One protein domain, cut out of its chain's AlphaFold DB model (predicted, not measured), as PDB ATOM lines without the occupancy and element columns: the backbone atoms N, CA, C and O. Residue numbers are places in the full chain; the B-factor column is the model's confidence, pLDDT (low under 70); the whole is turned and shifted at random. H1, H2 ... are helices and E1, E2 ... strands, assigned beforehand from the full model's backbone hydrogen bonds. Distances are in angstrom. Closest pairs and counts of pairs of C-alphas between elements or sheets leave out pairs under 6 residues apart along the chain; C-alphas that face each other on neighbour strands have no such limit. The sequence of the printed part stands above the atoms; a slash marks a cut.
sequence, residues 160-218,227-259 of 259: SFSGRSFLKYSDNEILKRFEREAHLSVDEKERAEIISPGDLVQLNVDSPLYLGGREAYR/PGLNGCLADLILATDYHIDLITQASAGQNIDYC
ATOM      1  N   SER A 160     145.697 104.480 -21.815       90.31
ATOM      2  CA  SER A 160     145.005 104.020 -23.007       90.31
ATOM      3  C   SER A 160     145.768 102.862 -23.636       90.31
ATOM      4  O   SER A 160     146.984 102.914 -23.854       90.31
ATOM      5  N   PHE A 161     145.037 101.800 -23.950       90.50
ATOM      6  CA  PHE A 161     145.558 100.591 -24.563       90.50
ATOM      7  C   PHE A 161     145.093 100.504 -26.015       90.50
ATOM      8  O   PHE A 161     143.934 100.767 -26.335       90.50
ATOM      9  N   SER A 162     146.007 100.105 -26.898       88.31
ATOM     10  CA  SER A 162     145.786 100.005 -28.351       88.31
ATOM     11  C   SER A 162     145.725  98.552 -28.849       88.31
ATOM     12  O   SER A 162     146.067  98.246 -29.996       88.31
ATOM     13  N   GLY A 163     145.422  97.603 -27.958       84.62
ATOM     14  CA  GLY A 163     145.359  96.172 -28.269       84.62
ATOM     15  C   GLY A 163     146.722  95.494 -28.446       84.62
ATOM     16  O   GLY A 163     146.806  94.263 -28.466       84.62
ATOM     17  N   ARG A 164     147.799  96.284 -28.551       83.12
ATOM     18  CA  ARG A 164     149.212  95.857 -28.510       83.12
ATOM     19  C   ARG A 164     149.969  96.450 -27.319       83.12
ATOM     20  O   ARG A 164     151.197  96.373 -27.282       83.12
ATOM     21  N   SER A 165     149.244  97.061 -26.392       88.25
ATOM     22  CA  SER A 165     149.802  97.719 -25.219       88.25
ATOM     23  C   SER A 165     149.723  96.797 -24.008       88.25
ATOM     24  O   SER A 165     148.810  95.975 -23.917       88.25
ATOM     25  N   PHE A 166     150.665  96.920 -23.078       90.38
ATOM     26  CA  PHE A 166     150.551  96.251 -21.783       90.38
ATOM     27  C   PHE A 166     151.229  97.050 -20.674       90.38
ATOM     28  O   PHE A 166     152.176  97.789 -20.938       90.38
ATOM     29  N   LEU A 167     150.777  96.840 -19.440       90.50
ATOM     30  CA  LEU A 167     151.493  97.202 -18.213       90.50
ATOM     31  C   LEU A 167     151.845  95.919 -17.468       90.50
ATOM     32  O   LEU A 167     151.058  94.973 -17.476       90.50
ATOM     33  N   LYS A 168     153.031  95.870 -16.868       90.94
ATOM     34  CA  LYS A 168     153.562  94.711 -16.148       90.94
ATOM     35  C   LYS A 168     153.876  95.105 -14.713       90.94
ATOM     36  O   LYS A 168     154.708  95.984 -14.487       90.94
ATOM     37  N   TYR A 169     153.316  94.379 -13.759       88.81
ATOM     38  CA  TYR A 169     153.572  94.546 -12.330       88.81
ATOM     39  C   TYR A 169     154.290  93.313 -11.813       88.81
ATOM     40  O   TYR A 169     153.863  92.182 -12.052       88.81
ATOM     41  N   SER A 170     155.412  93.549 -11.143       88.56
ATOM     42  CA  SER A 170     156.279  92.490 -10.623       88.56
ATOM     43  C   SER A 170     156.473  92.587  -9.106       88.56
ATOM     44  O   SER A 170     157.242  91.810  -8.549       88.56
ATOM     45  N   ASP A 171     155.819  93.550  -8.448       86.69
ATOM     46  CA  ASP A 171     155.944  93.755  -7.008       86.69
ATOM     47  C   ASP A 171     155.264  92.617  -6.237       86.69
ATOM     48  O   ASP A 171     154.147  92.215  -6.563       86.69
ATOM     49  N   ASN A 172     155.924  92.102  -5.201       81.38
ATOM     50  CA  ASN A 172     155.363  91.044  -4.366       81.38
ATOM     51  C   ASN A 172     154.095  91.491  -3.629       81.38
ATOM     52  O   ASN A 172     153.256  90.634  -3.377       81.38
ATOM     53  N   GLU A 173     153.926  92.776  -3.308       78.75
ATOM     54  CA  GLU A 173     152.687  93.282  -2.695       78.75
ATOM     55  C   GLU A 173     151.485  93.171  -3.646       78.75
ATOM     56  O   GLU A 173     150.357  92.956  -3.205       78.75
ATOM     57  N   ILE A 174     151.739  93.252  -4.957       75.88
ATOM     58  CA  ILE A 174     150.733  93.063  -6.010       75.88
ATOM     59  C   ILE A 174     150.550  91.568  -6.321       75.88
ATOM     60  O   ILE A 174     149.435  91.118  -6.580       75.88
ATOM     61  N   LEU A 175     151.637  90.787  -6.318       74.25
ATOM     62  CA  LEU A 175     151.639  89.384  -6.760       74.25
ATOM     63  C   LEU A 175     151.332  88.356  -5.665       74.25
ATOM     64  O   LEU A 175     151.022  87.208  -5.992       74.25
ATOM     65  N   LYS A 176     151.450  88.722  -4.387       72.00
ATOM     66  CA  LYS A 176     151.187  87.834  -3.252       72.00
ATOM     67  C   LYS A 176     150.119  88.453  -2.371       72.00
ATOM     68  O   LYS A 176     150.339  89.488  -1.751       72.00
ATOM     69  N   ARG A 177     148.991  87.761  -2.248       67.12
ATOM     70  CA  ARG A 177     147.964  88.087  -1.257       67.12
ATOM     71  C   ARG A 177     147.480  86.850  -0.522       67.12
ATOM     72  O   ARG A 177     147.571  85.731  -1.029       67.12
ATOM     73  N   PHE A 178     146.996  87.101   0.690       68.56
ATOM     74  CA  PHE A 178     146.466  86.124   1.633       68.56
ATOM     75  C   PHE A 178     144.952  86.312   1.788       68.56
ATOM     76  O   PHE A 178     144.461  86.513   2.893       68.56
ATOM     77  N   GLU A 179     144.214  86.301   0.679       70.50
ATOM     78  CA  GLU A 179     142.767  86.521   0.669       70.50
ATOM     79  C   GLU A 179     142.068  85.460  -0.183       70.50
ATOM     80  O   GLU A 179     142.553  85.060  -1.242       70.50
ATOM     81  N   ARG A 180     140.918  84.982   0.302       69.69
ATOM     82  CA  ARG A 180     140.047  84.040  -0.426       69.69
ATOM     83  C   ARG A 180     138.911  84.733  -1.162       69.69
ATOM     84  O   ARG A 180     138.287  84.114  -2.020       69.69
ATOM     85  N   GLU A 181     138.633  85.973  -0.786       71.81
ATOM     86  CA  GLU A 181     137.547  86.796  -1.298       71.81
ATOM     87  C   GLU A 181     138.018  87.579  -2.526       71.81
ATOM     88  O   GLU A 181     139.082  88.196  -2.530       71.81
ATOM     89  N   ALA A 182     137.222  87.524  -3.589       66.25
ATOM     90  CA  ALA A 182     137.405  88.312  -4.794       66.25
ATOM     91  C   ALA A 182     136.113  89.071  -5.091       66.25
ATOM     92  O   ALA A 182     135.024  88.492  -5.050       66.25
ATOM     93  N   HIS A 183     136.247  90.351  -5.436       69.75
ATOM     94  CA  HIS A 183     135.127  91.216  -5.778       69.75
ATOM     95  C   HIS A 183     135.308  91.728  -7.203       69.75
ATOM     96  O   HIS A 183     136.403  92.124  -7.602       69.75
ATOM     97  N   LEU A 184     134.226  91.717  -7.977       60.22
ATOM     98  CA  LEU A 184     134.187  92.330  -9.299       60.22
ATOM     99  C   LEU A 184     132.998  93.285  -9.376       60.22
ATOM    100  O   LEU A 184     131.853  92.882  -9.170       60.22
ATOM    101  N   SER A 185     133.274  94.540  -9.720       62.59
ATOM    102  CA  SER A 185     132.266  95.550 -10.042       62.59
ATOM    103  C   SER A 185     132.622  96.249 -11.344       62.59
ATOM    104  O   SER A 185     133.787  96.556 -11.587       62.59
ATOM    105  N   VAL A 186     131.612  96.528 -12.165       64.62
ATOM    106  CA  VAL A 186     131.749  97.290 -13.411       64.62
ATOM    107  C   VAL A 186     130.802  98.482 -13.326       64.62
ATOM    108  O   VAL A 186     129.611  98.277 -13.096       64.62
ATOM    109  N   ASP A 187     131.315  99.701 -13.501       70.31
ATOM    110  CA  ASP A 187     130.533 100.951 -13.497       70.31
ATOM    111  C   ASP A 187     129.644 101.128 -12.250       70.31
ATOM    112  O   ASP A 187     128.456 101.424 -12.366       70.31
ATOM    113  N   GLU A 188     130.191 100.866 -11.058       67.69
ATOM    114  CA  GLU A 188     129.465 100.963  -9.774       67.69
ATOM    115  C   GLU A 188     128.211 100.070  -9.663       67.69
ATOM    116  O   GLU A 188     127.362 100.266  -8.790       67.69
ATOM    117  N   LYS A 189     128.078  99.055 -10.524       73.12
ATOM    118  CA  LYS A 189     126.996  98.065 -10.434       73.12
ATOM    119  C   LYS A 189     127.209  97.102  -9.266       73.12
ATOM    120  O   LYS A 189     128.266  97.066  -8.636       73.12
ATOM    121  N   GLU A 190     126.170  96.315  -8.993       76.44
ATOM    122  CA  GLU A 190     126.125  95.318  -7.923       76.44
ATOM    123  C   GLU A 190     127.381  94.429  -7.936       76.44
ATOM    124  O   GLU A 190     127.777  93.901  -8.979       76.44
ATOM    125  N   ARG A 191     128.044  94.321  -6.778       72.31
ATOM    126  CA  ARG A 191     129.322  93.614  -6.654       72.31
ATOM    127  C   ARG A 191     129.081  92.114  -6.707       72.31
ATOM    128  O   ARG A 191     128.309  91.581  -5.914       72.31
ATOM    129  N   ALA A 192     129.785  91.429  -7.602       70.38
ATOM    130  CA  ALA A 192     129.884  89.980  -7.549       70.38
ATOM    131  C   ALA A 192     131.002  89.606  -6.570       70.38
ATOM    132  O   ALA A 192     132.163  89.937  -6.816       70.38
ATOM    133  N   GLU A 193     130.648  88.932  -5.477       75.56
ATOM    134  CA  GLU A 193     131.599  88.436  -4.477       75.56
ATOM    135  C   GLU A 193     131.744  86.923  -4.611       75.56
ATOM    136  O   GLU A 193     130.755  86.186  -4.676       75.56
ATOM    137  N   ILE A 194     132.985  86.449  -4.689       66.75
ATOM    138  CA  ILE A 194     133.298  85.029  -4.829       66.75
ATOM    139  C   ILE A 194     134.354  84.666  -3.793       66.75
ATOM    140  O   ILE A 194     135.352  85.366  -3.646       66.75
ATOM    141  N   ILE A 195     134.149  83.542  -3.107       74.75
ATOM    142  CA  ILE A 195     135.093  82.998  -2.129       74.75
ATOM    143  C   ILE A 195     135.661  81.691  -2.671       74.75
ATOM    144  O   ILE A 195     134.910  80.766  -2.997       74.75
ATOM    145  N   SER A 196     136.985  81.589  -2.753       65.62
ATOM    146  CA  SER A 196     137.641  80.341  -3.143       65.62
ATOM    147  C   SER A 196     137.443  79.251  -2.065       65.62
ATOM    148  O   SER A 196     137.542  79.533  -0.866       65.62
ATOM    149  N   PRO A 197     137.126  77.994  -2.435       66.75
ATOM    150  CA  PRO A 197     136.964  76.896  -1.475       66.75
ATOM    151  C   PRO A 197     138.318  76.375  -0.948       66.75
ATOM    152  O   PRO A 197     139.305  76.367  -1.678       66.75
ATOM    153  N   GLY A 198     138.350  75.870   0.294       73.94
ATOM    154  CA  GLY A 198     139.549  75.309   0.951       73.94
ATOM    155  C   GLY A 198     140.243  76.265   1.933       73.94
ATOM    156  O   GLY A 198     139.853  77.415   2.052       73.94
ATOM    157  N   ASP A 199     141.269  75.800   2.654       72.62
ATOM    158  CA  ASP A 199     141.930  76.580   3.726       72.62
ATOM    159  C   ASP A 199     143.132  77.414   3.246       72.62
ATOM    160  O   ASP A 199     143.727  78.176   4.009       72.62
ATOM    161  N   LEU A 200     143.505  77.276   1.972       68.44
ATOM    162  CA  LEU A 200     144.595  78.040   1.378       68.44
ATOM    163  C   LEU A 200     144.106  79.441   1.015       68.44
ATOM    164  O   LEU A 200     143.251  79.618   0.153       68.44
ATOM    165  N   VAL A 201     144.689  80.437   1.673       67.25
ATOM    166  CA  VAL A 201     144.431  81.863   1.430       67.25
ATOM    167  C   VAL A 201     145.477  82.495   0.508       67.25
ATOM    168  O   VAL A 201     145.295  83.613   0.049       67.25
ATOM    169  N   GLN A 202     146.594  81.806   0.256       63.28
ATOM    170  CA  GLN A 202     147.747  82.369  -0.438       63.28
ATOM    171  C   GLN A 202     147.694  82.075  -1.937       63.28
ATOM    172  O   GLN A 202     147.832  80.923  -2.355       63.28
ATOM    173  N   LEU A 203     147.589  83.129  -2.745       60.62
ATOM    174  CA  LEU A 203     147.873  83.049  -4.173       60.62
ATOM    175  C   LEU A 203     149.359  83.368  -4.386       60.62
ATOM    176  O   LEU A 203     149.782  84.512  -4.245       60.62
ATOM    177  N   ASN A 204     150.160  82.349  -4.697       60.19
ATOM    178  CA  ASN A 204     151.535  82.540  -5.157       60.19
ATOM    179  C   ASN A 204     151.539  82.505  -6.674       60.19
ATOM    180  O   ASN A 204     151.458  81.431  -7.272       60.19
ATOM    181  N   VAL A 205     151.615  83.676  -7.295       64.38
ATOM    182  CA  VAL A 205     151.840  83.750  -8.732       64.38
ATOM    183  C   VAL A 205     153.347  83.859  -8.959       64.38
ATOM    184  O   VAL A 205     153.960  84.862  -8.610       64.38
ATOM    185  N   ASP A 206     153.949  82.838  -9.571       69.88
ATOM    186  CA  ASP A 206     155.366  82.872  -9.976       69.88
ATOM    187  C   ASP A 206     155.596  83.736 -11.236       69.88
ATOM    188  O   ASP A 206     156.711  83.841 -11.750       69.88
ATOM    189  N   SER A 207     154.533  84.360 -11.759       76.25
ATOM    190  CA  SER A 207     154.559  85.202 -12.953       76.25
ATOM    191  C   SER A 207     154.043  86.619 -12.679       76.25
ATOM    192  O   SER A 207     153.075  86.768 -11.937       76.25
ATOM    193  N   PRO A 208     154.605  87.646 -13.346       83.06
ATOM    194  CA  PRO A 208     154.113  89.023 -13.274       83.06
ATOM    195  C   PRO A 208     152.641  89.168 -13.684       83.06
ATOM    196  O   PRO A 208     152.162  88.440 -14.559       83.06
ATOM    197  N   LEU A 209     151.960  90.162 -13.116       84.69
ATOM    198  CA  LEU A 209     150.616  90.576 -13.516       84.69
ATOM    199  C   LEU A 209     150.729  91.465 -14.755       84.69
ATOM    200  O   LEU A 209     151.492  92.432 -14.757       84.69
ATOM    201  N   TYR A 210     149.959  91.153 -15.794       86.38
ATOM    202  CA  TYR A 210     149.876  91.975 -16.996       86.38
ATOM    203  C   TYR A 210     148.471  92.549 -17.170       86.38
ATOM    204  O   TYR A 210     147.486  91.824 -17.041       86.38
ATOM    205  N   LEU A 211     148.388  93.831 -17.519       87.12
ATOM    206  CA  LEU A 211     147.140  94.512 -17.863       87.12
ATOM    207  C   LEU A 211     147.133  94.921 -19.328       87.12
ATOM    208  O   LEU A 211     148.165  95.303 -19.879       87.12
ATOM    209  N   GLY A 212     145.958  94.848 -19.952       84.00
ATOM    210  CA  GLY A 212     145.709  95.258 -21.333       84.00
ATOM    211  C   GLY A 212     146.313  94.373 -22.423       84.00
ATOM    212  O   GLY A 212     145.941  94.479 -23.585       84.00
ATOM    213  N   GLY A 213     147.181  93.438 -22.067       82.75
ATOM    214  CA  GLY A 213     147.814  92.496 -22.975       82.75
ATOM    215  C   GLY A 213     148.846  91.680 -22.213       82.75
ATOM    216  O   GLY A 213     148.819  91.633 -20.991       82.75
ATOM    217  N   ARG A 214     149.783  91.053 -22.920       72.25
ATOM    218  CA  ARG A 214     150.984  90.471 -22.312       72.25
ATOM    219  C   ARG A 214     152.189  90.774 -23.178       72.25
ATOM    220  O   ARG A 214     152.052  90.961 -24.389       72.25
ATOM    221  N   GLU A 215     153.370  90.751 -22.576       69.69
ATOM    222  CA  GLU A 215     154.602  90.738 -23.351       69.69
ATOM    223  C   GLU A 215     154.577  89.527 -24.295       69.69
ATOM    224  O   GLU A 215     154.321  88.393 -23.879       69.69
ATOM    225  N   ALA A 216     154.783  89.764 -25.593       59.06
ATOM    226  CA  ALA A 216     154.922  88.688 -26.561       59.06
ATOM    227  C   ALA A 216     156.183  87.880 -26.216       59.06
ATOM    228  O   ALA A 216     157.284  88.222 -26.647       59.06
ATOM    229  N   TYR A 217     156.027  86.825 -25.412       46.59
ATOM    230  CA  TYR A 217     157.089  85.865 -25.132       46.59
ATOM    231  C   TYR A 217     157.619  85.334 -26.465       46.59
ATOM    232  O   TYR A 217     156.834  84.850 -27.284       46.59
ATOM    233  N   ARG A 218     158.944  85.368 -26.665       46.22
ATOM    234  CA  ARG A 218     159.653  84.842 -27.854       46.22
ATOM    235  C   ARG A 218     159.465  83.323 -28.096       46.22
ATOM    236  O   ARG A 218     160.245  82.735 -28.830       46.22
ATOM    237  N   PRO A 227     143.172  89.723 -28.786       66.31
ATOM    238  CA  PRO A 227     143.443  91.144 -28.891       66.31
ATOM    239  C   PRO A 227     143.583  91.686 -27.470       66.31
ATOM    240  O   PRO A 227     142.816  91.305 -26.584       66.31
ATOM    241  N   GLY A 228     144.609  92.502 -27.242       78.88
ATOM    242  CA  GLY A 228     144.710  93.225 -25.986       78.88
ATOM    243  C   GLY A 228     143.506  94.150 -25.794       78.88
ATOM    244  O   GLY A 228     142.706  94.362 -26.711       78.88
ATOM    245  N   LEU A 229     143.410  94.737 -24.610       86.31
ATOM    246  CA  LEU A 229     142.465  95.802 -24.313       86.31
ATOM    247  C   LEU A 229     142.641  96.944 -25.323       86.31
ATOM    248  O   LEU A 229     143.763  97.361 -25.617       86.31
ATOM    249  N   ASN A 230     141.523  97.434 -25.852       89.81
ATOM    250  CA  ASN A 230     141.454  98.669 -26.621       89.81
ATOM    251  C   ASN A 230     140.589  99.655 -25.836       89.81
ATOM    252  O   ASN A 230     139.408  99.376 -25.638       89.81
ATOM    253  N   GLY A 231     141.161 100.770 -25.392       89.81
ATOM    254  CA  GLY A 231     140.469 101.772 -24.576       89.81
ATOM    255  C   GLY A 231     141.209 102.114 -23.284       89.81
ATOM    256  O   GLY A 231     142.361 101.732 -23.100       89.81
ATOM    257  N   CYS A 232     140.536 102.849 -22.404       89.81
ATOM    258  CA  CYS A 232     141.100 103.371 -21.163       89.81
ATOM    259  C   CYS A 232     140.872 102.399 -20.000       89.81
ATOM    260  O   CYS A 232     139.806 101.787 -19.914       89.81
ATOM    261  N   LEU A 233     141.831 102.303 -19.082       86.94
ATOM    262  CA  LEU A 233     141.634 101.649 -17.786       86.94
ATOM    263  C   LEU A 233     141.904 102.662 -16.675       86.94
ATOM    264  O   LEU A 233     142.989 103.234 -16.633       86.94
ATOM    265  N   ALA A 234     140.938 102.852 -15.783       86.44
ATOM    266  CA  ALA A 234     141.063 103.667 -14.578       86.44
ATOM    267  C   ALA A 234     140.725 102.820 -13.344       86.44
ATOM    268  O   ALA A 234     140.103 101.766 -13.481       86.44
ATOM    269  N   ASP A 235     141.140 103.291 -12.167       81.88
ATOM    270  CA  ASP A 235     140.705 102.784 -10.858       81.88
ATOM    271  C   ASP A 235     140.799 101.260 -10.694       81.88
ATOM    272  O   ASP A 235     139.845 100.584 -10.306       81.88
ATOM    273  N   LEU A 236     141.977 100.693 -10.981       82.50
ATOM    274  CA  LEU A 236     142.209  99.276 -10.727       82.50
ATOM    275  C   LEU A 236     142.394  99.029  -9.230       82.50
ATOM    276  O   LEU A 236     143.406  99.410  -8.640       82.50
ATOM    277  N   ILE A 237     141.431  98.316  -8.656       78.94
ATOM    278  CA  ILE A 237     141.473  97.829  -7.282       78.94
ATOM    279  C   ILE A 237     141.676  96.317  -7.331       78.94
ATOM    280  O   ILE A 237     140.907  95.609  -7.986       78.94
ATOM    281  N   LEU A 238     142.713  95.811  -6.666       72.75
ATOM    282  CA  LEU A 238     142.883  94.370  -6.485       72.75
ATOM    283  C   LEU A 238     142.235  93.911  -5.178       72.75
ATOM    284  O   LEU A 238     142.437  94.522  -4.129       72.75
ATOM    285  N   ALA A 239     141.501  92.799  -5.274       67.44
ATOM    286  CA  ALA A 239     140.676  92.223  -4.215       67.44
ATOM    287  C   ALA A 239     139.603  93.196  -3.694       67.44
ATOM    288  O   ALA A 239     138.542  93.294  -4.313       67.44
ATOM    289  N   THR A 240     139.866  93.891  -2.584       65.62
ATOM    290  CA  THR A 240     138.910  94.784  -1.902       65.62
ATOM    291  C   THR A 240     139.409  96.214  -1.724       65.62
ATOM    292  O   THR A 240     138.589  97.130  -1.711       65.62
ATOM    293  N   ASP A 241     140.720  96.417  -1.569       72.88
ATOM    294  CA  ASP A 241     141.253  97.656  -0.993       72.88
ATOM    295  C   ASP A 241     142.568  98.165  -1.606       72.88
ATOM    296  O   ASP A 241     142.981  99.290  -1.317       72.88
ATOM    297  N   TYR A 242     143.239  97.385  -2.461       78.81
ATOM    298  CA  TYR A 242     144.523  97.808  -3.017       78.81
ATOM    299  C   TYR A 242     144.347  98.587  -4.306       78.81
ATOM    300  O   TYR A 242     144.192  98.007  -5.383       78.81
ATOM    301  N   HIS A 243     144.420  99.905  -4.196       84.31
ATOM    302  CA  HIS A 243     144.455 100.790  -5.349       84.31
ATOM    303  C   HIS A 243     145.829 100.721  -6.020       84.31
ATOM    304  O   HIS A 243     146.836 101.119  -5.431       84.31
ATOM    305  N   ILE A 244     145.858 100.236  -7.260       84.31
ATOM    306  CA  ILE A 244     147.068 100.246  -8.078       84.31
ATOM    307  C   ILE A 244     147.178 101.588  -8.790       84.31
ATOM    308  O   ILE A 244     146.310 101.948  -9.590       84.31
ATOM    309  N   ASP A 245     148.295 102.284  -8.585       88.31
ATOM    310  CA  ASP A 245     148.687 103.347  -9.508       88.31
ATOM    311  C   ASP A 245     149.196 102.701 -10.795       88.31
ATOM    312  O   ASP A 245     150.285 102.118 -10.857       88.31
ATOM    313  N   LEU A 246     148.366 102.787 -11.832       87.38
ATOM    314  CA  LEU A 246     148.597 102.064 -13.067       87.38
ATOM    315  C   LEU A 246     149.926 102.444 -13.735       87.38
ATOM    316  O   LEU A 246     150.539 101.586 -14.366       87.38
ATOM    317  N   ILE A 247     150.413 103.675 -13.587       88.56
ATOM    318  CA  ILE A 247     151.639 104.114 -14.260       88.56
ATOM    319  C   ILE A 247     152.848 103.977 -13.341       88.56
ATOM    320  O   ILE A 247     153.862 103.416 -13.756       88.56
ATOM    321  N   THR A 248     152.768 104.474 -12.106       88.56
ATOM    322  CA  THR A 248     153.960 104.591 -11.250       88.56
ATOM    323  C   THR A 248     154.381 103.265 -10.624       88.56
ATOM    324  O   THR A 248     155.575 103.049 -10.416       88.56
ATOM    325  N   GLN A 249     153.440 102.346 -10.387       89.56
ATOM    326  CA  GLN A 249     153.739 101.011  -9.854       89.56
ATOM    327  C   GLN A 249     154.039  99.977 -10.950       89.56
ATOM    328  O   GLN A 249     154.443  98.847 -10.654       89.56
ATOM    329  N   ALA A 250     153.862 100.324 -12.229       89.75
ATOM    330  CA  ALA A 250     154.190  99.420 -13.321       89.75
ATOM    331  C   ALA A 250     155.713  99.270 -13.464       89.75
ATOM    332  O   ALA A 250     156.438 100.204 -13.790       89.75
ATOM    333  N   SER A 251     156.200  98.041 -13.290       92.19
ATOM    334  CA  SER A 251     157.615  97.689 -13.478       92.19
ATOM    335  C   SER A 251     158.075  97.770 -14.938       92.19
ATOM    336  O   SER A 251     159.260  97.934 -15.214       92.19
ATOM    337  N   ALA A 252     157.144  97.622 -15.883       91.38
ATOM    338  CA  ALA A 252     157.373  97.830 -17.304       91.38
ATOM    339  C   ALA A 252     156.040  98.087 -18.010       91.38
ATOM    340  O   ALA A 252     154.965  97.793 -17.489       91.38
ATOM    341  N   GLY A 253     156.116  98.566 -19.242       89.25
ATOM    342  CA  GLY A 253     154.951  98.718 -20.091       89.25
ATOM    343  C   GLY A 253     155.351  98.976 -21.528       89.25
ATOM    344  O   GLY A 253     156.532  99.168 -21.834       89.25
ATOM    345  N   GLN A 254     154.361  98.936 -22.408       91.25
ATOM    346  CA  GLN A 254     154.589  99.068 -23.833       91.25
ATOM    347  C   GLN A 254     153.451  99.771 -24.548       91.25
ATOM    348  O   GLN A 254     152.297  99.395 -24.350       91.25
ATOM    349  N   ASN A 255     153.802 100.712 -25.434       89.56
ATOM    350  CA  ASN A 255     152.862 101.462 -26.274       89.56
ATOM    351  C   ASN A 255     151.672 102.004 -25.468       89.56
ATOM    352  O   ASN A 255     150.525 101.890 -25.904       89.56
ATOM    353  N   ILE A 256     151.933 102.485 -24.254       90.50
ATOM    354  CA  ILE A 256     150.900 103.053 -23.395       90.50
ATOM    355  C   ILE A 256     150.728 104.500 -23.815       90.50
ATOM    356  O   ILE A 256     151.678 105.280 -23.758       90.50
ATOM    357  N   ASP A 257     149.526 104.804 -24.284       88.44
ATOM    358  CA  ASP A 257     149.092 106.168 -24.533       88.44
ATOM    359  C   ASP A 257     148.163 106.603 -23.398       88.44
ATOM    360  O   ASP A 257     148.025 105.891 -22.397       88.44
ATOM    361  N   TYR A 258     147.520 107.756 -23.536       87.31
ATOM    362  CA  TYR A 258     146.736 108.338 -22.459       87.31
ATOM    363  C   TYR A 258     145.366 108.800 -22.931       87.31
ATOM    364  O   TYR A 258     145.219 109.381 -24.007       87.31
ATOM    365  N   CYS A 259     144.380 108.505 -22.092       84.44
ATOM    366  CA  CYS A 259     143.122 109.219 -22.027       84.44
ATOM    367  C   CYS A 259     143.309 110.391 -21.038       84.44
ATOM    368  O   CYS A 259     142.695 111.441 -21.293       84.44
TER     369      CYS A 259
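What this domain is: This is residues 160 to 218 and 227 to 259 of the 259 residues of the protein "Pikachurin" of Armadillidium vulgare (UniProt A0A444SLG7). With little regular structure, short strand pairs make an arc from E1 and E8 past the sheet E7-E2-E9, then E3 and E6, to the hairpin E4 and E5; residues 233 to 251 loop across its inside. The printed part has 92 residues, of which only 34 are in named elements, one helix and nine strands in the order E1 E2 H1 E3 E4 E5 E6 E7 E8 E9; the class, by those 34, is mostly strand, and the sheets are antiparallel. The whole is only just compact, close to loose: radius of gyration of the C-alphas 14.3 A, spans 40 by 33 by 24 A.

Where its parts are: E7 is residues 209 to 211, E2 166 to 169, 10.1 A long, and E9 252 to 254, ending at C-alpha 254 (154.589, 99.068, -23.833). E1, 160 to 162, begins at C-alpha 160 (145.005, 104.020, -23.007). E8 is 230 to 232, H1 172 to 175, E3 176 to 178, E6 202 to 204; E4, 181 to 184, and E5, 192 to 195, are each 10.3 A.

How they stand to each other: Inner strand E2 is antiparallel to E7, with N 169 and O 209 at 2.8 A, and to E9, with N 168 and O 252 at 2.8 A. Antiparallel too are E1 and E8, N 161 and O 231 at 2.8 A, E3 and E6, N 203 and O 177 at 3.1 A, and hairpin E4 and E5, N 182 and O 194 at 2.9 A. H1, not on the sheet, is too short for an O i to N i+4 pair; its one O i to N i+3 pair is within hydrogen-bond range.

The domain as a whole: The farthest C-alphas, Asp 199 and Cys 259, are 41.6 A apart. Residues 219 to 226 are cut out, a C-alpha gap of 17.4 A. Link E8 to E9 is long. Mean pLDDT of the printed part is 77.7; 26 residues are under 70, among them 200 to 206.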